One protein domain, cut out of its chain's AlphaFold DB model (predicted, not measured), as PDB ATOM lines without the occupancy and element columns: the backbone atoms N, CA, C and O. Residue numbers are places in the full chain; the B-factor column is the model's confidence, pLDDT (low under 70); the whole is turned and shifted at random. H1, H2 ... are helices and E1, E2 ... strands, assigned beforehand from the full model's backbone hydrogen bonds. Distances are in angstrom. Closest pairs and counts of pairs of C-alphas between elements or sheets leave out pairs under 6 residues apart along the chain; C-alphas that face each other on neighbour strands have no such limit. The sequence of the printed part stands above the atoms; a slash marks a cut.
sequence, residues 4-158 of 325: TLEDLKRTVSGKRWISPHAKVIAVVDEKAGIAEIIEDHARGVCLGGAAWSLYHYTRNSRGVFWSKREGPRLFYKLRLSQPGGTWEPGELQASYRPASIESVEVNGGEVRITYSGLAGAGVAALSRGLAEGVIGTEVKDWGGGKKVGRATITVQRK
ATOM      1  N   THR A   4     168.774 220.330 246.279       91.00
ATOM      2  CA  THR A   4     168.438 219.035 246.885       91.00
ATOM      3  C   THR A   4     167.265 219.127 247.868       91.00
ATOM      4  O   THR A   4     166.789 220.214 248.210       91.00
ATOM      5  N   LEU A   5     166.825 217.978 248.396       88.00
ATOM      6  CA  LEU A   5     165.880 217.915 249.516       88.00
ATOM      7  C   LEU A   5     166.376 218.682 250.754       88.00
ATOM      8  O   LEU A   5     165.582 219.300 251.465       88.00
ATOM      9  N   GLU A   6     167.677 218.657 251.031       89.81
ATOM     10  CA  GLU A   6     168.256 219.333 252.193       89.81
ATOM     11  C   GLU A   6     168.249 220.855 252.010       89.81
ATOM     12  O   GLU A   6     167.856 221.599 252.915       89.81
ATOM     13  N   ASP A   7     168.540 221.318 250.791       90.25
ATOM     14  CA  ASP A   7     168.364 222.720 250.415       90.25
ATOM     15  C   ASP A   7     166.902 223.148 250.531       90.25
ATOM     16  O   ASP A   7     166.618 224.253 251.004       90.25
ATOM     17  N   LEU A   8     165.960 222.277 250.149       89.50
ATOM     18  CA  LEU A   8     164.531 222.555 250.253       89.50
ATOM     19  C   LEU A   8     164.124 222.706 251.718       89.50
ATOM     20  O   LEU A   8     163.537 223.727 252.072       89.50
ATOM     21  N   LYS A   9     164.494 221.745 252.575       90.38
ATOM     22  CA  LYS A   9     164.240 221.778 254.023       90.38
ATOM     23  C   LYS A   9     164.790 223.052 254.661       90.38
ATOM     24  O   LYS A   9     164.064 223.733 255.383       90.38
ATOM     25  N   ARG A  10     166.034 223.427 254.346       92.00
ATOM     26  CA  ARG A  10     166.645 224.679 254.821       92.00
ATOM     27  C   ARG A  10     165.864 225.904 254.340       92.00
ATOM     28  O   ARG A  10     165.567 226.795 255.129       92.00
ATOM     29  N   THR A  11     165.486 225.928 253.063       88.31
ATOM     30  CA  THR A  11     164.787 227.059 252.433       88.31
ATOM     31  C   THR A  11     163.373 227.265 252.967       88.31
ATOM     32  O   THR A  11     162.893 228.401 253.018       88.31
ATOM     33  N   VAL A  12     162.676 226.188 253.322       88.88
ATOM     34  CA  VAL A  12     161.280 226.224 253.780       88.88
ATOM     35  C   VAL A  12     161.135 226.262 255.302       88.88
ATOM     36  O   VAL A  12     160.047 226.545 255.801       88.88
ATOM     37  N   SER A  13     162.224 226.027 256.039       90.19
ATOM     38  CA  SER A  13     162.236 226.049 257.501       90.19
ATOM     39  C   SER A  13     161.706 227.374 258.063       90.19
ATOM     40  O   SER A  13     162.017 228.456 257.563       90.19
ATOM     41  N   GLY A  14     160.854 227.290 259.088       89.25
ATOM     42  CA  GLY A  14     160.242 228.444 259.756       89.25
ATOM     43  C   GLY A  14     159.141 229.169 258.966       89.25
ATOM     44  O   GLY A  14     158.490 230.066 259.507       89.25
ATOM     45  N   LYS A  15     158.872 228.794 257.708       91.69
ATOM     46  CA  LYS A  15     157.868 229.463 256.870       91.69
ATOM     47  C   LYS A  15     156.477 228.872 257.093       91.69
ATOM     48  O   LYS A  15     156.164 227.784 256.622       91.69
ATOM     49  N   ARG A  16     155.603 229.637 257.754       90.81
ATOM     50  CA  ARG A  16     154.233 229.208 258.117       90.81
ATOM     51  C   ARG A  16     153.292 228.951 256.935       90.81
ATOM     52  O   ARG A  16     152.260 228.323 257.114       90.81
ATOM     53  N   TRP A  17     153.629 229.437 255.745       88.81
ATOM     54  CA  TRP A  17     152.837 229.239 254.526       88.81
ATOM     55  C   TRP A  17     153.220 227.972 253.746       88.81
ATOM     56  O   TRP A  17     152.645 227.699 252.695       88.81
ATOM     57  N   ILE A  18     154.182 227.187 254.240       91.75
ATOM     58  CA  ILE A  18     154.535 225.891 253.659       91.75
ATOM     59  C   ILE A  18     153.625 224.822 254.255       91.75
ATOM     60  O   ILE A  18     153.728 224.487 255.433       91.75
ATOM     61  N   SER A  19     152.757 224.260 253.416       92.62
ATOM     62  CA  SER A  19     151.878 223.149 253.782       92.62
ATOM     63  C   SER A  19     152.148 221.963 252.854       92.62
ATOM     64  O   SER A  19     151.644 221.939 251.729       92.62
ATOM     65  N   PRO A  20     153.029 221.026 253.242       93.25
ATOM     66  CA  PRO A  20     153.380 219.896 252.396       93.25
ATOM     67  C   PRO A  20     152.289 218.826 252.425       93.25
ATOM     68  O   PRO A  20     151.533 218.704 253.395       93.25
ATOM     69  N   HIS A  21     152.245 218.026 251.365       96.50
ATOM     70  CA  HIS A  21     151.431 216.816 251.313       96.50
ATOM     71  C   HIS A  21     151.816 215.894 252.479       96.50
ATOM     72  O   HIS A  21     152.965 215.910 252.927       96.50
ATOM     73  N   ALA A  22     150.851 215.153 253.026       97.44
ATOM     74  CA  ALA A  22     151.145 214.178 254.073       97.44
ATOM     75  C   ALA A  22     151.951 213.017 253.494       97.44
ATOM     76  O   ALA A  22     153.005 212.690 254.030       97.44
ATOM     77  N   LYS A  23     151.490 212.471 252.365       98.00
ATOM     78  CA  LYS A  23     152.073 211.303 251.714       98.00
ATOM     79  C   LYS A  23     151.925 211.385 250.198       98.00
ATOM     80  O   LYS A  23     150.941 211.947 249.709       98.00
ATOM     81  N   VAL A  24     152.901 210.836 249.479       98.50
ATOM     82  CA  VAL A  24     152.843 210.608 248.031       98.50
ATOM     83  C   VAL A  24     153.197 209.152 247.747       98.50
ATOM     84  O   VAL A  24     154.230 208.657 248.196       98.50
ATOM     85  N   ILE A  25     152.339 208.472 246.992       98.69
ATOM     86  CA  ILE A  25     152.514 207.088 246.546       98.69
ATOM     87  C   ILE A  25     152.428 207.070 245.020       98.69
ATOM     88  O   ILE A  25     151.600 207.773 244.441       98.69
ATOM     89  N   ALA A  26     153.250 206.247 244.369       98.56
ATOM     90  CA  ALA A  26     153.116 205.953 242.948       98.56
ATOM     91  C   ALA A  26     153.002 204.444 242.733       98.56
ATOM     92  O   ALA A  26     153.920 203.690 243.067       98.56
ATOM     93  N   VAL A  27     151.886 204.015 242.148       98.56
ATOM     94  CA  VAL A  27     151.724 202.655 241.626       98.56
ATOM     95  C   VAL A  27     151.895 202.675 240.111       98.56
ATOM     96  O   VAL A  27     151.481 203.622 239.442       98.56
ATOM     97  N   VAL A  28     152.533 201.650 239.561       98.25
ATOM     98  CA  VAL A  28     152.897 201.568 238.145       98.25
ATOM     99  C   VAL A  28     152.344 200.285 237.551       98.25
ATOM    100  O   VAL A  28     152.482 199.212 238.131       98.25
ATOM    101  N   ASP A  29     151.772 200.405 236.359       96.56
ATOM    102  CA  ASP A  29     151.440 199.292 235.482       96.56
ATOM    103  C   ASP A  29     152.256 199.453 234.194       96.56
ATOM    104  O   ASP A  29     151.897 200.197 233.278       96.56
ATOM    105  N   GLU A  30     153.419 198.797 234.161       91.00
ATOM    106  CA  GLU A  30     154.354 198.908 233.037       91.00
ATOM    107  C   GLU A  30     153.789 198.313 231.753       91.00
ATOM    108  O   GLU A  30     154.033 198.857 230.677       91.00
ATOM    109  N   LYS A  31     153.000 197.234 231.854       91.38
ATOM    110  CA  LYS A  31     152.385 196.590 230.687       91.38
ATOM    111  C   LYS A  31     151.412 197.544 230.000       91.38
ATOM    112  O   LYS A  31     151.384 197.607 228.773       91.38
ATOM    113  N   ALA A  32     150.650 198.305 230.784       93.94
ATOM    114  CA  ALA A  32     149.741 199.326 230.275       93.94
ATOM    115  C   ALA A  32     150.421 200.683 229.999       93.94
ATOM    116  O   ALA A  32     149.790 201.579 229.434       93.94
ATOM    117  N   GLY A  33     151.693 200.861 230.378       95.81
ATOM    118  CA  GLY A  33     152.425 202.117 230.205       95.81
ATOM    119  C   GLY A  33     151.817 203.275 231.003       95.81
ATOM    120  O   GLY A  33     151.774 204.409 230.512       95.81
ATOM    121  N   ILE A  34     151.310 202.995 232.208       97.56
ATOM    122  CA  ILE A  34     150.645 203.980 233.071       97.56
ATOM    123  C   ILE A  34     151.157 203.951 234.507       97.56
ATOM    124  O   ILE A  34     151.672 202.949 234.996       97.56
ATOM    125  N   ALA A  35     150.941 205.063 235.201       98.19
ATOM    126  CA  ALA A  35     151.073 205.165 236.643       98.19
ATOM    127  C   ALA A  35     149.811 205.781 237.247       98.19
ATOM    128  O   ALA A  35     149.134 206.584 236.604       98.19
ATOM    129  N   GLU A  36     149.528 205.443 238.498       98.69
ATOM    130  CA  GLU A  36     148.600 206.175 239.348       98.69
ATOM    131  C   GLU A  36     149.375 206.806 240.508       98.69
ATOM    132  O   GLU A  36     150.099 206.131 241.239       98.69
ATOM    133  N   ILE A  37     149.238 208.122 240.649       98.62
ATOM    134  CA  ILE A  37     149.802 208.898 241.748       98.62
ATOM    135  C   ILE A  37     148.689 209.151 242.755       98.62
ATOM    136  O   ILE A  37     147.636 209.679 242.387       98.62
ATOM    137  N   ILE A  38     148.951 208.820 244.016       98.69
ATOM    138  CA  ILE A  38     148.062 209.076 245.144       98.69
ATOM    139  C   ILE A  38     148.733 210.099 246.059       98.69
ATOM    140  O   ILE A  38     149.844 209.872 246.542       98.69
ATOM    141  N   GLU A  39     148.069 211.229 246.297       98.25
ATOM    142  CA  GLU A  39     148.587 212.313 247.136       98.25
ATOM    143  C   GLU A  39     147.599 212.676 248.246       98.25
ATOM    144  O   GLU A  39     146.471 213.087 247.974       98.25
ATOM    145  N   ASP A  40     148.037 212.631 249.503       97.56
ATOM    146  CA  ASP A  40     147.259 213.171 250.621       97.56
ATOM    147  C   ASP A  40     147.567 214.669 250.773       97.56
ATOM    148  O   ASP A  40     148.592 215.075 251.338       97.56
ATOM    149  N   HIS A  41     146.695 215.520 250.229       96.06
ATOM    150  CA  HIS A  41     146.974 216.944 250.081       96.06
ATOM    151  C   HIS A  41     147.081 217.679 251.425       96.06
ATOM    152  O   HIS A  41     146.196 217.591 252.277       96.06
ATOM    153  N   ALA A  42     148.155 218.468 251.570       91.94
ATOM    154  CA  ALA A  42     148.435 219.379 252.685       91.94
ATOM    155  C   ALA A  42     148.078 218.799 254.064       91.94
ATOM    156  O   ALA A  42     147.010 219.079 254.620       91.94
ATOM    157  N   ARG A  43     148.988 217.982 254.607       90.62
ATOM    158  CA  ARG A  43     148.813 217.256 255.879       90.62
ATOM    159  C   ARG A  43     147.572 216.348 255.928       90.62
ATOM    160  O   ARG A  43     147.154 215.971 257.014       90.62
ATOM    161  N   GLY A  44     146.993 216.005 254.774       94.12
ATOM    162  CA  GLY A  44     145.827 215.128 254.678       94.12
ATOM    163  C   GLY A  44     144.526 215.763 255.170       94.12
ATOM    164  O   GLY A  44     143.630 215.041 255.583       94.12
ATOM    165  N   VAL A  45     144.411 217.099 255.168       96.00
ATOM    166  CA  VAL A  45     143.230 217.796 255.727       96.00
ATOM    167  C   VAL A  45     142.676 218.924 254.853       96.00
ATOM    168  O   VAL A  45     141.518 219.314 254.999       96.00
ATOM    169  N   CYS A  46     143.463 219.489 253.932       96.19
ATOM    170  CA  CYS A  46     143.043 220.688 253.201       96.19
ATOM    171  C   CYS A  46     142.159 220.352 251.988       96.19
ATOM    172  O   CYS A  46     142.654 220.218 250.867       96.19
ATOM    173  N   LEU A  47     140.843 220.297 252.201       97.19
ATOM    174  CA  LEU A  47     139.858 220.016 251.148       97.19
ATOM    175  C   LEU A  47     139.875 221.048 250.009       97.19
ATOM    176  O   LEU A  47     139.813 220.675 248.841       97.19
ATOM    177  N   GLY A  48     139.987 222.341 250.333       97.00
ATOM    178  CA  GLY A  48     140.004 223.408 249.325       97.00
ATOM    179  C   GLY A  48     141.238 223.347 248.421       97.00
ATOM    180  O   GLY A  48     141.124 223.477 247.205       97.00
ATOM    181  N   GLY A  49     142.410 223.080 249.003       95.88
ATOM    182  CA  GLY A  49     143.645 222.899 248.241       95.88
ATOM    183  C   GLY A  49     143.644 221.615 247.408       95.88
ATOM    184  O   GLY A  49     144.119 221.631 246.272       95.88
ATOM    185  N   ALA A  50     143.036 220.539 247.915       97.44
ATOM    186  CA  ALA A  50     142.831 219.316 247.149       97.44
ATOM    187  C   ALA A  50     141.900 219.557 245.949       97.44
ATOM    188  O   ALA A  50     142.253 219.225 244.823       97.44
ATOM    189  N   ALA A  51     140.751 220.211 246.151       97.94
ATOM    190  CA  ALA A  51     139.821 220.546 245.070       97.94
ATOM    191  C   ALA A  51     140.475 221.432 243.994       97.94
ATOM    192  O   ALA A  51     140.311 221.184 242.798       97.94
ATOM    193  N   TRP A  52     141.263 222.425 244.417       97.19
ATOM    194  CA  TRP A  52     142.035 223.278 243.518       97.19
ATOM    195  C   TRP A  52     143.077 222.476 242.724       97.19
ATOM    196  O   TRP A  52     143.183 222.621 241.504       97.19
ATOM    197  N   SER A  53     143.811 221.588 243.401       96.81
ATOM    198  CA  SER A  53     144.814 220.721 242.777       96.81
ATOM    199  C   SER A  53     144.175 219.770 241.769       96.81
ATOM    200  O   SER A  53     144.635 219.703 240.632       96.81
ATOM    201  N   LEU A  54     143.079 219.092 242.124       97.69
ATOM    202  CA  LEU A  54     142.333 218.241 241.195       97.69
ATOM    203  C   LEU A  54     141.946 219.030 239.937       97.69
ATOM    204  O   LEU A  54     142.285 218.630 238.832       97.69
ATOM    205  N   TYR A  55     141.310 220.193 240.098       97.06
ATOM    206  CA  TYR A  55     140.857 221.003 238.969       97.06
ATOM    207  C   TYR A  55     141.995 221.374 238.007       97.06
ATOM    208  O   TYR A  55     141.855 221.205 236.795       97.06
ATOM    209  N   HIS A  56     143.115 221.890 238.523       96.56
ATOM    210  CA  HIS A  56     144.186 222.399 237.668       96.56
ATOM    211  C   HIS A  56     145.107 221.297 237.149       96.56
ATOM    212  O   HIS A  56     145.369 221.270 235.948       96.56
ATOM    213  N   TYR A  57     145.578 220.374 237.992       96.12
ATOM    214  CA  TYR A  57     146.484 219.322 237.524       96.12
ATOM    215  C   TYR A  57     145.798 218.411 236.502       96.12
ATOM    216  O   TYR A  57     146.417 218.106 235.488       96.12
ATOM    217  N   THR A  58     144.516 218.076 236.668       95.56
ATOM    218  CA  THR A  58     143.783 217.266 235.679       95.56
ATOM    219  C   THR A  58     143.667 217.951 234.321       95.56
ATOM    220  O   THR A  58     143.781 217.300 233.289       95.56
ATOM    221  N   ARG A  59     143.457 219.271 234.289       92.75
ATOM    222  CA  ARG A  59     143.258 220.021 233.034       92.75
ATOM    223  C   ARG A  59     144.557 220.411 232.339       92.75
ATOM    224  O   ARG A  59     144.572 220.573 231.122       92.75
ATOM    225  N   ASN A  60     145.621 220.622 233.109       93.69
ATOM    226  CA  ASN A  60     146.857 221.228 232.613       93.69
ATOM    227  C   ASN A  60     147.985 220.213 232.392       93.69
ATOM    228  O   ASN A  60     148.990 220.551 231.763       93.69
ATOM    229  N   SER A  61     147.867 219.005 232.940       94.06
ATOM    230  CA  SER A  61     148.902 217.973 232.835       94.06
ATOM    231  C   SER A  61     148.567 217.045 231.677       94.06
ATOM    232  O   SER A  61     147.609 216.282 231.747       94.06
ATOM    233  N   ARG A  62     149.359 217.092 230.601       90.31
ATOM    234  CA  ARG A  62     149.053 216.370 229.349       90.31
ATOM    235  C   ARG A  62     149.001 214.853 229.515       90.31
ATOM    236  O   ARG A  62     148.286 214.192 228.770       90.31
ATOM    237  N   GLY A  63     149.760 214.308 230.463       92.00
ATOM    238  CA  GLY A  63     149.771 212.875 230.724       92.00
ATOM    239  C   GLY A  63     148.574 212.367 231.521       92.00
ATOM    240  O   GLY A  63     148.329 211.166 231.472       92.00
ATOM    241  N   VAL A  64     147.839 213.236 232.230       96.56
ATOM    242  CA  VAL A  64     146.681 212.837 233.047       96.56
ATOM    243  C   VAL A  64     145.501 212.526 232.133       96.56
ATOM    244  O   VAL A  64     145.026 213.397 231.409       96.56
ATOM    245  N   PHE A  65     144.996 211.294 232.192       96.81
ATOM    246  CA  PHE A  65     143.794 210.880 231.453       96.81
ATOM    247  C   PHE A  65     142.611 210.557 232.369       96.81
ATOM    248  O   PHE A  65     141.481 210.439 231.901       96.81
ATOM    249  N   TRP A  66     142.857 210.411 233.671       97.50
ATOM    250  CA  TRP A  66     141.822 210.210 234.675       97.50
ATOM    251  C   TRP A  66     142.293 210.738 236.028       97.50
ATOM    252  O   TRP A  66     143.484 210.717 236.342       97.50
ATOM    253  N   SER A  67     141.355 211.222 236.834       97.88
ATOM    254  CA  SER A  67     141.637 211.694 238.185       97.88
ATOM    255  C   SER A  67     140.385 211.665 239.048       97.88
ATOM    256  O   SER A  67     139.299 211.941 238.534       97.88
ATOM    257  N   LYS A  68     140.544 211.481 240.358       97.06
ATOM    258  CA  LYS A  68     139.469 211.664 241.342       97.06
ATOM    259  C   LYS A  68     139.997 212.279 242.637       97.06
ATOM    260  O   LYS A  68     141.208 212.390 242.835       97.06
ATOM    261  N   ARG A  69     139.082 212.656 243.534       95.94
ATOM    262  CA  ARG A  69     139.417 212.968 244.928       95.94
ATOM    263  C   ARG A  69     138.516 212.215 245.892       95.94
ATOM    264  O   ARG A  69     137.332 212.052 245.613       95.94
ATOM    265  N   GLU A  70     139.057 211.918 247.062       95.88
ATOM    266  CA  GLU A  70     138.336 211.400 248.223       95.88
ATOM    267  C   GLU A  70     138.725 212.257 249.426       95.88
ATOM    268  O   GLU A  70     139.823 212.159 249.973       95.88
ATOM    269  N   GLY A  71     137.863 213.216 249.778       95.75
ATOM    270  CA  GLY A  71     138.228 214.247 250.747       95.75
ATOM    271  C   GLY A  71     139.479 215.029 250.289       95.75
ATOM    272  O   GLY A  71     139.406 215.692 249.243       95.75
ATOM    273  N   PRO A  72     140.586 215.016 251.062       96.94
ATOM    274  CA  PRO A  72     141.855 215.650 250.707       96.94
ATOM    275  C   PRO A  72     142.804 214.741 249.906       96.94
ATOM    276  O   PRO A  72     143.852 215.217 249.470       96.94
ATOM    277  N   ARG A  73     142.468 213.461 249.713       98.06
ATOM    278  CA  ARG A  73     143.260 212.525 248.912       98.06
ATOM    279  C   ARG A  73     142.971 212.723 247.431       98.06
ATOM    280  O   ARG A  73     141.812 212.831 247.028       98.06
ATOM    281  N   LEU A  74     144.021 212.776 246.628       98.38
ATOM    282  CA  LEU A  74     143.980 212.966 245.184       98.38
ATOM    283  C   LEU A  74     144.523 211.731 244.490       98.38
ATOM    284  O   LEU A  74     145.515 211.163 244.938       98.38
ATOM    285  N   PHE A  75     143.901 211.372 243.375       98.62
ATOM    286  CA  PHE A  75     144.337 210.289 242.512       98.62
ATOM    287  C   PHE A  75     144.495 210.839 241.102       98.62
ATOM    288  O   PHE A  75     143.583 211.491 240.583       98.62
ATOM    289  N   TYR A  76     145.628 210.556 240.474       98.62
ATOM    290  CA  TYR A  76     145.901 210.913 239.089       98.62
ATOM    291  C   TYR A  76     146.411 209.683 238.359       98.62
ATOM    292  O   TYR A  76     147.451 209.154 238.733       98.62
ATOM    293  N   LYS A  77     145.727 209.255 237.297       98.44
ATOM    294  CA  LYS A  77     146.244 208.246 236.369       98.44
ATOM    295  C   LYS A  77     146.859 208.935 235.168       98.44
ATOM    296  O   LYS A  77     146.208 209.753 234.507       98.44
ATOM    297  N   LEU A  78     148.115 208.602 234.899       97.00
ATOM    298  CA  LEU A  78     148.917 209.218 233.858       97.00
ATOM    299  C   LEU A  78     149.558 208.174 232.958       97.00
ATOM    300  O   LEU A  78     149.846 207.059 233.390       97.00
ATOM    301  N   ARG A  79     149.823 208.548 231.707       96.38
ATOM    302  CA  ARG A  79     150.776 207.808 230.868       96.38
ATOM    303  C   ARG A  79     152.179 207.908 231.470       96.38
ATOM    304  O   ARG A  79     152.479 208.874 232.165       96.38
ATOM    305  N   LEU A  80     153.041 206.935 231.201       95.19
ATOM    306  CA  LEU A  80     154.465 207.063 231.507       95.19
ATOM    307  C   LEU A  80     155.149 207.961 230.468       95.19
ATOM    308  O   LEU A  80     154.810 207.952 229.283       95.19
ATOM    309  N   SER A  81     156.097 208.771 230.925       91.62
ATOM    310  CA  SER A  81     156.982 209.569 230.076       91.62
ATOM    311  C   SER A  81     158.167 208.722 229.610       91.62
ATOM    312  O   SER A  81     158.573 207.782 230.294       91.62
ATOM    313  N   GLN A  82     158.744 209.055 228.450       83.31
ATOM    314  CA  GLN A  82     160.032 208.472 228.063       83.31
ATOM    315  C   GLN A  82     161.126 208.923 229.047       83.31
ATOM    316  O   GLN A  82     161.032 210.042 229.556       83.31
ATOM    317  N   PRO A  83     162.164 208.107 229.305       74.56
ATOM    318  CA  PRO A  83     163.267 208.497 230.180       74.56
ATOM    319  C   PRO A  83     163.915 209.816 229.738       74.56
ATOM    320  O   PRO A  83     164.289 209.969 228.577       74.56
ATOM    321  N   GLY A  84     164.038 210.776 230.657       67.19
ATOM    322  CA  GLY A  84     164.555 212.118 230.374       67.19
ATOM    323  C   GLY A  84     163.594 213.017 229.588       67.19
ATOM    324  O   GLY A  84     163.932 214.166 229.297       67.19
ATOM    325  N   GLY A  85     162.407 212.519 229.245       69.06
ATOM    326  CA  GLY A  85     161.377 213.245 228.521       69.06
ATOM    327  C   GLY A  85     160.392 213.919 229.469       69.06
ATOM    328  O   GLY A  85     159.837 213.292 230.367       69.06
ATOM    329  N   THR A  86     160.104 215.193 229.220       70.31
ATOM    330  CA  THR A  86     158.887 215.834 229.726       70.31
ATOM    331  C   THR A  86     157.849 215.855 228.619       70.31
ATOM    332  O   THR A  86     158.196 216.074 227.455       70.31
ATOM    333  N   TRP A  87     156.569 215.696 228.952       76.00
ATOM    334  CA  TRP A  87     155.540 216.145 228.017       76.00
ATOM    335  C   TRP A  87     155.725 217.641 227.833       76.00
ATOM    336  O   TRP A  87     155.908 218.325 228.837       76.00
ATOM    337  N   GLU A  88     155.699 218.147 226.594       61.38
ATOM    338  CA  GLU A  88     155.836 219.588 226.362       61.38
ATOM    339  C   GLU A  88     154.844 220.335 227.261       61.38
ATOM    340  O   GLU A  88     153.624 220.212 227.046       61.38
ATOM    341  N   PRO A  89     155.335 221.044 228.296       59.56
ATOM    342  CA  PRO A  89     154.449 221.701 229.224       59.56
ATOM    343  C   PRO A  89     153.764 222.815 228.443       59.56
ATOM    344  O   PRO A  89     154.419 223.634 227.798       59.56
ATOM    345  N   GLY A  90     152.430 222.841 228.478       63.16
ATOM    346  CA  GLY A  90     151.726 224.046 228.057       63.16
ATOM    347  C   GLY A  90     152.250 225.219 228.884       63.16
ATOM    348  O   GLY A  90     152.526 225.047 230.074       63.16
ATOM    349  N   GLU A  91     152.414 226.389 228.268       80.69
ATOM    350  CA  GLU A  91     152.917 227.562 228.979       80.69
ATOM    351  C   GLU A  91     152.070 227.814 230.236       80.69
ATOM    352  O   GLU A  91     150.839 227.938 230.168       80.69
ATOM    353  N   LEU A  92     152.728 227.819 231.402       88.94
ATOM    354  CA  LEU A  92     152.046 228.081 232.661       88.94
ATOM    355  C   LEU A  92     151.517 229.511 232.636       88.94
ATOM    356  O   LEU A  92     152.267 230.467 232.447       88.94
ATOM    357  N   GLN A  93     150.226 229.659 232.904       90.69
ATOM    358  CA  GLN A  93     149.559 230.952 232.929       90.69
ATOM    359  C   GLN A  93     148.887 231.136 234.283       90.69
ATOM    360  O   GLN A  93     148.066 230.314 234.694       90.69
ATOM    361  N   ALA A  94     149.217 232.223 234.982       87.38
ATOM    362  CA  ALA A  94     148.589 232.546 236.259       87.38
ATOM    363  C   ALA A  94     147.054 232.549 236.126       87.38
ATOM    364  O   ALA A  94     146.518 232.967 235.102       87.38
ATOM    365  N   SER A  95     146.361 232.060 237.155       87.88
ATOM    366  CA  SER A  95     144.894 231.908 237.228       87.88
ATOM    367  C   SER A  95     144.255 230.878 236.285       87.88
ATOM    368  O   SER A  95     143.256 230.277 236.663       87.88
ATOM    369  N   TYR A  96     144.817 230.625 235.102       90.62
ATOM    370  CA  TYR A  96     144.219 229.724 234.107       90.62
ATOM    371  C   TYR A  96     144.876 228.342 234.107       90.62
ATOM    372  O   TYR A  96     144.214 227.326 234.325       90.62
ATOM    373  N   ARG A  97     146.202 228.310 233.933       91.38
ATOM    374  CA  ARG A  97     147.029 227.093 233.894       91.38
ATOM    375  C   ARG A  97     148.206 227.178 234.877       91.38
ATOM    376  O   ARG A  97     149.360 227.151 234.460       91.38
ATOM    377  N   PRO A  98     147.946 227.352 236.184       94.12
ATOM    378  CA  PRO A  98     148.979 227.674 237.165       94.12
ATOM    379  C   PRO A  98     149.799 226.474 237.651       94.12
ATOM    380  O   PRO A  98     150.747 226.697 238.396       94.12
ATOM    381  N   ALA A  99     149.439 225.235 237.312       95.25
ATOM    382  CA  ALA A  99     150.055 224.023 237.856       95.25
ATOM    383  C   ALA A  99     150.025 222.876 236.841       95.25
ATOM    384  O   ALA A  99     149.028 222.766 236.126       95.25
ATOM    385  N   SER A 100     151.058 222.031 236.803       95.69
ATOM    386  CA  SER A 100     151.140 220.866 235.911       95.69
ATOM    387  C   SER A 100     152.021 219.744 236.485       95.69
ATOM    388  O   SER A 100     152.994 220.016 237.194       95.69
ATOM    389  N   ILE A 101     151.676 218.490 236.177       96.62
ATOM    390  CA  ILE A 101     152.564 217.324 236.253       96.62
ATOM    391  C   ILE A 101     153.212 217.196 234.869       96.62
ATOM    392  O   ILE A 101     152.535 216.903 233.882       96.62
ATOM    393  N   GLU A 102     154.514 217.460 234.798       95.00
ATOM    394  CA  GLU A 102     155.278 217.547 233.546       95.00
ATOM    395  C   GLU A 102     155.804 216.185 233.071       95.00
ATOM    396  O   GLU A 102     155.954 215.975 231.866       95.00
ATOM    397  N   SER A 103     156.094 215.268 233.999       95.69
ATOM    398  CA  SER A 103     156.543 213.910 233.676       95.69
ATOM    399  C   SER A 103     156.272 212.927 234.811       95.69
ATOM    400  O   SER A 103     156.226 213.309 235.985       95.69
ATOM    401  N   VAL A 104     156.125 211.655 234.434       97.12
ATOM    402  CA  VAL A 104     156.181 210.493 235.331       97.12
ATOM    403  C   VAL A 104     157.082 209.459 234.680       97.12
ATOM    404  O   VAL A 104     156.730 208.888 233.650       97.12
ATOM    405  N   GLU A 105     158.253 209.245 235.257       96.00
ATOM    406  CA  GLU A 105     159.304 208.406 234.688       96.00
ATOM    407  C   GLU A 105     159.610 207.259 235.647       96.00
ATOM    408  O   GLU A 105     159.790 207.472 236.847       96.00
ATOM    409  N   VAL A 106     159.681 206.040 235.120       95.44
ATOM    410  CA  VAL A 106     160.060 204.853 235.893       95.44
ATOM    411  C   VAL A 106     161.549 204.606 235.689       95.44
ATOM    412  O   VAL A 106     162.011 204.501 234.555       95.44
ATOM    413  N   ASN A 107     162.296 204.510 236.786       92.25
ATOM    414  CA  ASN A 107     163.714 204.170 236.784       92.25
ATOM    415  C   ASN A 107     163.947 202.982 237.723       92.25
ATOM    416  O   ASN A 107     164.178 203.145 238.920       92.25
ATOM    417  N   GLY A 108     163.821 201.768 237.182       90.81
ATOM    418  CA  GLY A 108     163.913 200.540 237.968       90.81
ATOM    419  C   GLY A 108     162.861 200.484 239.082       90.81
ATOM    420  O   GLY A 108     161.660 200.423 238.810       90.81
ATOM    421  N   GLY A 109     163.325 200.492 240.336       94.69
ATOM    422  CA  GLY A 109     162.488 200.456 241.542       94.69
ATOM    423  C   GLY A 109     161.941 201.816 241.986       94.69
ATOM    424  O   GLY A 109     161.290 201.895 243.024       94.69
ATOM    425  N   GLU A 110     162.186 202.885 241.231       97.25
ATOM    426  CA  GLU A 110     161.805 204.248 241.601       97.25
ATOM    427  C   GLU A 110     160.911 204.900 240.544       97.25
ATOM    428  O   GLU A 110     160.994 204.603 239.349       97.25
ATOM    429  N   VAL A 111     160.073 205.833 240.992       97.94
ATOM    430  CA  VAL A 111     159.256 206.690 240.131       97.94
ATOM    431  C   VAL A 111     159.641 208.140 240.377       97.94
ATOM    432  O   VAL A 111     159.598 208.629 241.508       97.94
ATOM    433  N   ARG A 112     160.004 208.836 239.302       97.75
ATOM    434  CA  ARG A 112     160.341 210.258 239.294       97.75
ATOM    435  C   ARG A 112     159.159 211.041 238.749       97.75
ATOM    436  O   ARG A 112     158.696 210.772 237.645       97.75
ATOM    437  N   ILE A 113     158.676 212.011 239.516       97.88
ATOM    438  CA  ILE A 113     157.509 212.817 239.154       97.88
ATOM    439  C   ILE A 113     157.915 214.284 239.146       97.88
ATOM    440  O   ILE A 113     158.338 214.816 240.174       97.88
ATOM    441  N   THR A 114     157.782 214.944 237.996       96.81
ATOM    442  CA  THR A 114     158.102 216.369 237.856       96.81
ATOM    443  C   THR A 114     156.839 217.209 237.970       96.81
ATOM    444  O   THR A 114     155.917 217.061 237.172       96.81
ATOM    445  N   TYR A 115     156.822 218.135 238.925       96.62
ATOM    446  CA  TYR A 115     155.762 219.122 239.102       96.62
ATOM    447  C   TYR A 115     156.279 220.510 238.763       96.62
ATOM    448  O   TYR A 115     157.414 220.864 239.101       96.62
ATOM    449  N   SER A 116     155.410 221.335 238.194       95.38
ATOM    450  CA  SER A 116     155.652 222.762 238.044       95.38
ATOM    451  C   SER A 116     154.426 223.593 238.395       95.38
ATOM    452  O   SER A 116     153.281 223.135 238.341       95.38
ATOM    453  N   GLY A 117     154.664 224.842 238.784       95.12
ATOM    454  CA  GLY A 117     153.586 225.785 239.016       95.12
ATOM    455  C   GLY A 117     154.026 227.225 239.232       95.12
ATOM    456  O   GLY A 117     155.191 227.529 239.485       95.12
ATOM    457  N   LEU A 118     153.054 228.127 239.160       94.38
ATOM    458  CA  LEU A 118     153.170 229.553 239.462       94.38
ATOM    459  C   LEU A 118     152.501 229.871 240.804       94.38
ATOM    460  O   LEU A 118     151.685 229.099 241.306       94.38
ATOM    461  N   ALA A 119     152.800 231.031 241.388       91.75
ATOM    462  CA  ALA A 119     152.165 231.492 242.622       91.75
ATOM    463  C   ALA A 119     152.238 230.442 243.752       91.75
ATOM    464  O   ALA A 119     153.320 229.941 244.059       91.75
ATOM    465  N   GLY A 120     151.106 230.115 244.378       91.44
ATOM    466  CA  GLY A 120     151.029 229.066 245.397       91.44
ATOM    467  C   GLY A 120     151.276 227.656 244.850       91.44
ATOM    468  O   GLY A 120     151.768 226.803 245.578       91.44
ATOM    469  N   ALA A 121     151.020 227.408 243.564       92.44
ATOM    470  CA  ALA A 121     151.267 226.102 242.959       92.44
ATOM    471  C   ALA A 121     152.755 225.810 242.779       92.44
ATOM    472  O   ALA A 121     153.166 224.669 242.946       92.44
ATOM    473  N   GLY A 122     153.566 226.839 242.514       93.50
ATOM    474  CA  GLY A 122     155.023 226.707 242.528       93.50
ATOM    475  C   GLY A 122     155.524 226.297 243.911       93.50
ATOM    476  O   GLY A 122     156.315 225.369 244.033       93.50
ATOM    477  N   VAL A 123     154.976 226.905 244.968       92.31
ATOM    478  CA  VAL A 123     155.266 226.503 246.353       92.31
ATOM    479  C   VAL A 123     154.841 225.054 246.615       92.31
ATOM    480  O   VAL A 123     155.607 224.307 247.218       92.31
ATOM    481  N   ALA A 124     153.657 224.648 246.152       92.75
ATOM    482  CA  ALA A 124     153.148 223.285 246.314       92.75
ATOM    483  C   ALA A 124     153.960 222.242 245.524       92.75
ATOM    484  O   ALA A 124     154.160 221.127 246.004       92.75
ATOM    485  N   ALA A 125     154.455 222.593 244.334       93.50
ATOM    486  CA  ALA A 125     155.354 221.748 243.548       93.50
ATOM    487  C   ALA A 125     156.644 221.453 244.326       93.50
ATOM    488  O   ALA A 125     157.076 220.307 244.386       93.50
ATOM    489  N   LEU A 126     157.208 222.464 244.997       93.94
ATOM    490  CA  LEU A 126     158.386 222.289 245.846       93.94
ATOM    491  C   LEU A 126     158.059 221.521 247.136       93.94
ATOM    492  O   LEU A 126     158.768 220.584 247.493       93.94
ATOM    493  N   SER A 127     156.988 221.889 247.848       93.12
ATOM    494  CA  SER A 127     156.679 221.330 249.173       93.12
ATOM    495  C   SER A 127     156.282 219.851 249.149       93.12
ATOM    496  O   SER A 127     156.384 219.196 250.187       93.12
ATOM    497  N   ARG A 128     155.895 219.297 247.988       95.69
ATOM    498  CA  ARG A 128     155.748 217.843 247.784       95.69
ATOM    499  C   ARG A 128     156.998 217.061 248.167       95.69
ATOM    500  O   ARG A 128     156.860 215.968 248.696       95.69
ATOM    501  N   GLY A 129     158.188 217.644 248.004       95.56
ATOM    502  CA  GLY A 129     159.448 217.013 248.403       95.56
ATOM    503  C   GLY A 129     159.549 216.669 249.896       95.56
ATOM    504  O   GLY A 129     160.416 215.904 250.296       95.56
ATOM    505  N   LEU A 130     158.672 217.230 250.737       95.50
ATOM    506  CA  LEU A 130     158.652 217.006 252.186       95.50
ATOM    507  C   LEU A 130     157.629 215.946 252.633       95.50
ATOM    508  O   LEU A 130     157.450 215.771 253.840       95.50
ATOM    509  N   ALA A 131     156.907 215.318 251.702       96.75
ATOM    510  CA  ALA A 131     155.872 214.339 252.016       96.75
ATOM    511  C   ALA A 131     156.465 212.980 252.419       96.75
ATOM    512  O   ALA A 131     157.546 212.599 251.969       96.75
ATOM    513  N   GLU A 132     155.728 212.220 253.230       96.25
ATOM    514  CA  GLU A 132     156.015 210.801 253.440       96.25
ATOM    515  C   GLU A 132     155.995 210.057 252.091       96.25
ATOM    516  O   GLU A 132     155.209 210.377 251.199       96.25
ATOM    517  N   GLY A 133     156.877 209.071 251.928       95.44
ATOM    518  CA  GLY A 133     157.029 208.308 250.684       95.44
ATOM    519  C   GLY A 133     158.013 208.926 249.686       95.44
ATOM    520  O   GLY A 133     158.534 208.206 248.834       95.44
ATOM    521  N   VAL A 134     158.344 210.217 249.826       97.19
ATOM    522  CA  VAL A 134     159.387 210.863 249.021       97.19
ATOM    523  C   VAL A 134     160.769 210.517 249.567       97.19
ATOM    524  O   VAL A 134     161.121 210.869 250.690       97.19
ATOM    525  N   ILE A 135     161.567 209.846 248.737       96.00
ATOM    526  CA  ILE A 135     162.937 209.409 249.050       96.00
ATOM    527  C   ILE A 135     164.002 210.331 248.445       96.00
ATOM    528  O   ILE A 135     165.153 210.313 248.871       96.00
ATOM    529  N   GLY A 136     163.625 211.166 247.473       95.75
ATOM    530  CA  GLY A 136     164.529 212.097 246.803       95.75
ATOM    531  C   GLY A 136     163.803 213.323 246.264       95.75
ATOM    532  O   GLY A 136     162.612 213.280 245.954       95.75
ATOM    533  N   THR A 137     164.501 214.451 246.163       96.56
ATOM    534  CA  THR A 137     163.956 215.677 245.565       96.56
ATOM    535  C   THR A 137     165.050 216.466 244.867       96.56
ATOM    536  O   THR A 137     166.091 216.753 245.458       96.56
ATOM    537  N   GLU A 138     164.756 216.869 243.636       95.88
ATOM    538  CA  GLU A 138     165.562 217.756 242.808       95.88
ATOM    539  C   GLU A 138     164.741 218.996 242.467       95.88
ATOM    540  O   GLU A 138     163.766 218.941 241.716       95.88
ATOM    541  N   VAL A 139     165.123 220.142 243.017       94.69
ATOM    542  CA  VAL A 139     164.503 221.426 242.692       94.69
ATOM    543  C   VAL A 139     165.189 221.989 241.458       94.69
ATOM    544  O   VAL A 139     166.370 222.309 241.522       94.69
ATOM    545  N   LYS A 140     164.464 222.129 240.345       90.44
ATOM    546  CA  LYS A 140     164.977 222.727 239.101       90.44
ATOM    547  C   LYS A 140     164.868 224.251 239.155       90.44
ATOM    548  O   LYS A 140     165.850 224.954 238.918       90.44
ATOM    549  N   ASP A 141     163.700 224.743 239.570       91.38
ATOM    550  CA  ASP A 141     163.397 226.168 239.658       91.38
ATOM    551  C   ASP A 141     162.852 226.531 241.040       91.38
ATOM    552  O   ASP A 141     161.800 226.053 241.475       91.38
ATOM    553  N   TRP A 142     163.567 227.420 241.729       88.62
ATOM    554  CA  TRP A 142     163.174 227.961 243.028       88.62
ATOM    555  C   TRP A 142     162.171 229.098 242.840       88.62
ATOM    556  O   TRP A 142     162.543 230.276 242.788       88.62
ATOM    557  N   GLY A 143     160.896 228.743 242.712       86.06
ATOM    558  CA  GLY A 143     159.826 229.706 242.470       86.06
ATOM    559  C   GLY A 143     158.611 229.589 243.376       86.06
ATOM    560  O   GLY A 143     158.570 228.853 244.357       86.06
ATOM    561  N   GLY A 144     157.642 230.434 243.048       76.75
ATOM    562  CA  GLY A 144     156.572 230.911 243.908       76.75
ATOM    563  C   GLY A 144     156.265 232.376 243.572       76.75
ATOM    564  O   GLY A 144     157.125 233.123 243.092       76.75
ATOM    565  N   GLY A 145     155.020 232.804 243.771       78.75
ATOM    566  CA  GLY A 145     154.576 234.136 243.339       78.75
ATOM    567  C   GLY A 145     154.660 234.308 241.814       78.75
ATOM    568  O   GLY A 145     153.952 233.632 241.073       78.75
ATOM    569  N   LYS A 146     155.532 235.209 241.341       83.31
ATOM    570  CA  LYS A 146     155.719 235.503 239.904       83.31
ATOM    571  C   LYS A 146     156.691 234.557 239.182       83.31
ATOM    572  O   LYS A 146     156.795 234.633 237.965       83.31
ATOM    573  N   LYS A 147     157.431 233.710 239.908       90.38
ATOM    574  CA  LYS A 147     158.422 232.784 239.333       90.38
ATOM    575  C   LYS A 147     157.879 231.358 239.321       90.38
ATOM    576  O   LYS A 147     157.171 230.974 240.250       90.38
ATOM    577  N   VAL A 148     158.260 230.578 238.312       93.25
ATOM    578  CA  VAL A 148     157.944 229.146 238.230       93.25
ATOM    579  C   VAL A 148     158.677 228.399 239.337       93.25
ATOM    580  O   VAL A 148     159.893 228.517 239.461       93.25
ATOM    581  N   GLY A 149     157.934 227.661 240.157       94.94
ATOM    582  CA  GLY A 149     158.483 226.622 241.018       94.94
ATOM    583  C   GLY A 149     158.421 225.293 240.283       94.94
ATOM    584  O   GLY A 149     157.356 224.941 239.778       94.94
ATOM    585  N   ARG A 150     159.543 224.577 240.206       95.19
ATOM    586  CA  ARG A 150     159.631 223.276 239.537       95.19
ATOM    587  C   ARG A 150     160.515 222.333 240.334       95.19
ATOM    588  O   ARG A 150     161.664 222.668 240.626       95.19
ATOM    589  N   ALA A 151     159.996 221.152 240.640       95.69
ATOM    590  CA  ALA A 151     160.746 220.103 241.316       95.69
ATOM    591  C   ALA A 151     160.370 218.724 240.783       95.69
ATOM    592  O   ALA A 151     159.222 218.473 240.420       95.69
ATOM    593  N   THR A 152     161.352 217.833 240.781       96.94
ATOM    594  CA  THR A 152     161.170 216.406 240.560       96.94
ATOM    595  C   THR A 152     161.304 215.705 241.905       96.94
ATOM    596  O   THR A 152     162.340 215.813 242.561       96.94
ATOM    597  N   ILE A 153     160.256 215.010 242.336       97.81
ATOM    598  CA  ILE A 153     160.309 214.126 243.504       97.81
ATOM    599  C   ILE A 153     160.573 212.698 243.040       97.81
ATOM    600  O   ILE A 153     160.188 212.321 241.936       97.81
ATOM    601  N   THR A 154     161.217 211.911 243.890       98.19
ATOM    602  CA  THR A 154     161.415 210.476 243.681       98.19
ATOM    603  C   THR A 154     160.701 209.726 244.792       98.19
ATOM    604  O   THR A 154     160.858 210.073 245.966       98.19
ATOM    605  N   VAL A 155     159.912 208.721 244.426       98.31
ATOM    606  CA  VAL A 155     159.211 207.810 245.341       98.31
ATOM    607  C   VAL A 155     159.528 206.363 244.967       98.31
ATOM    608  O   VAL A 155     159.919 206.080 243.834       98.31
ATOM    609  N   GLN A 156     159.354 205.439 245.910       97.75
ATOM    610  CA  GLN A 156     159.455 204.007 245.617       97.75
ATOM    611  C   GLN A 156     158.332 203.589 244.662       97.75
ATOM    612  O   GLN A 156     157.171 203.954 244.867       97.75
ATOM    613  N   ARG A 157     158.673 202.811 243.635       97.81
ATOM    614  CA  ARG A 157     157.697 202.185 242.744       97.81
ATOM    615  C   ARG A 157     156.883 201.160 243.525       97.81
ATOM    616  O   ARG A 157     157.446 200.360 244.267       97.81
ATOM    617  N   LYS A 158     155.570 201.153 243.305       98.62
ATOM    618  CA  LYS A 158     154.640 200.136 243.806       98.62
ATOM    619  C   LYS A 158     153.774 199.580 242.680       98.62
ATOM    620  O   LYS A 158     153.768 200.113 241.572       98.62
TER     621      LYS A 158
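What this domain is: This is residues 4 to 158 of the 325 residues of an uncharacterized protein of Candidatus Methanosuratus sp (UniProt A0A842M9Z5). One twisted sheet folds into two wings, E1 to E4 and E5 to E8, joined at a corner where the end of E8 pairs with E1; H3 and H4 fill the space between them. H3 packs on E3, E4 and E5, H4 on E6, E7 and E8, and H1 packs on E7 and one end of H4. The printed part has 155 residues, with named elements in the order H1 E1 E2 H2 H3 E3 E4 E5 E6 H4 E7 E8. The class is mixed, helices and strands, and the branched sheet is antiparallel but for E1 and E8. It is compact, with a radius of gyration of the C-alphas of 13.9 A, and spans 43 by 32 by 30 A.

How they stand to each other: H1, residues 5 to 12, stands up from the sheet at a height over the sheet of 9.6 A, over E7, residues 134 to 141. It touches H4, residues 119 to 130, at a steep tilt of 46 degrees, opposite ways; H4 touches it with residues 126 to 130 alone, and the closest C-alphas, of Leu 5 and Gly 129, are 6.6 A apart. E1, residues 24 to 29, and E2, residues 34 to 40, form a hairpin, with N 27 and O 36 at 2.9 A. H2, residues 42 to 45, is not on the sheet, only just, with 4 pairs of C-alphas within 10 A. The sheet curls round H3, residues 47 to 60, which is near H4. E3, residues 64 to 70, and E4, residues 73 to 79, form a hairpin, with N 75 and O 68 at 2.9 A; N 37 of E2 and O 76 of E4 are 2.8 A apart. E5, residues 99 to 107, and E6, residues 110 to 117, form another, with N 102 and O 114 at 2.8 A. E8, residues 149 to 158, has E6 on one side, with N 115 and O 151 at 2.8 A, and E7 and E1 on the other. E7 and E8 form a hairpin, with N 138 and O 152 at 2.8 A; E1 and E8 are parallel, with N 28 and O 158 at 2.8 A. Every O i to N i+4 pair is within hydrogen-bond range in H1, 9 of 10 in H3 and 5 of 8 in H4; H2 is too short for one.

Where its parts are: H1 begins at C-alpha 5, (165.880, 217.915, 249.516). H3 measures 19.8 A, H4 18.5 A, E5 24.1 A, E6 23.2 A and E8 26.9 A. E8 ends at C-alpha 158, (154.640, 200.136, 243.806).

The domain as a whole: The C-alphas farthest apart, of Gly 14 and Lys 31, are 43.8 A apart. The printed part has no cut. The links H1 to E1 and E4 to E5 are long. Residues 84 to 85 and 88 to 90 are under pLDDT 70.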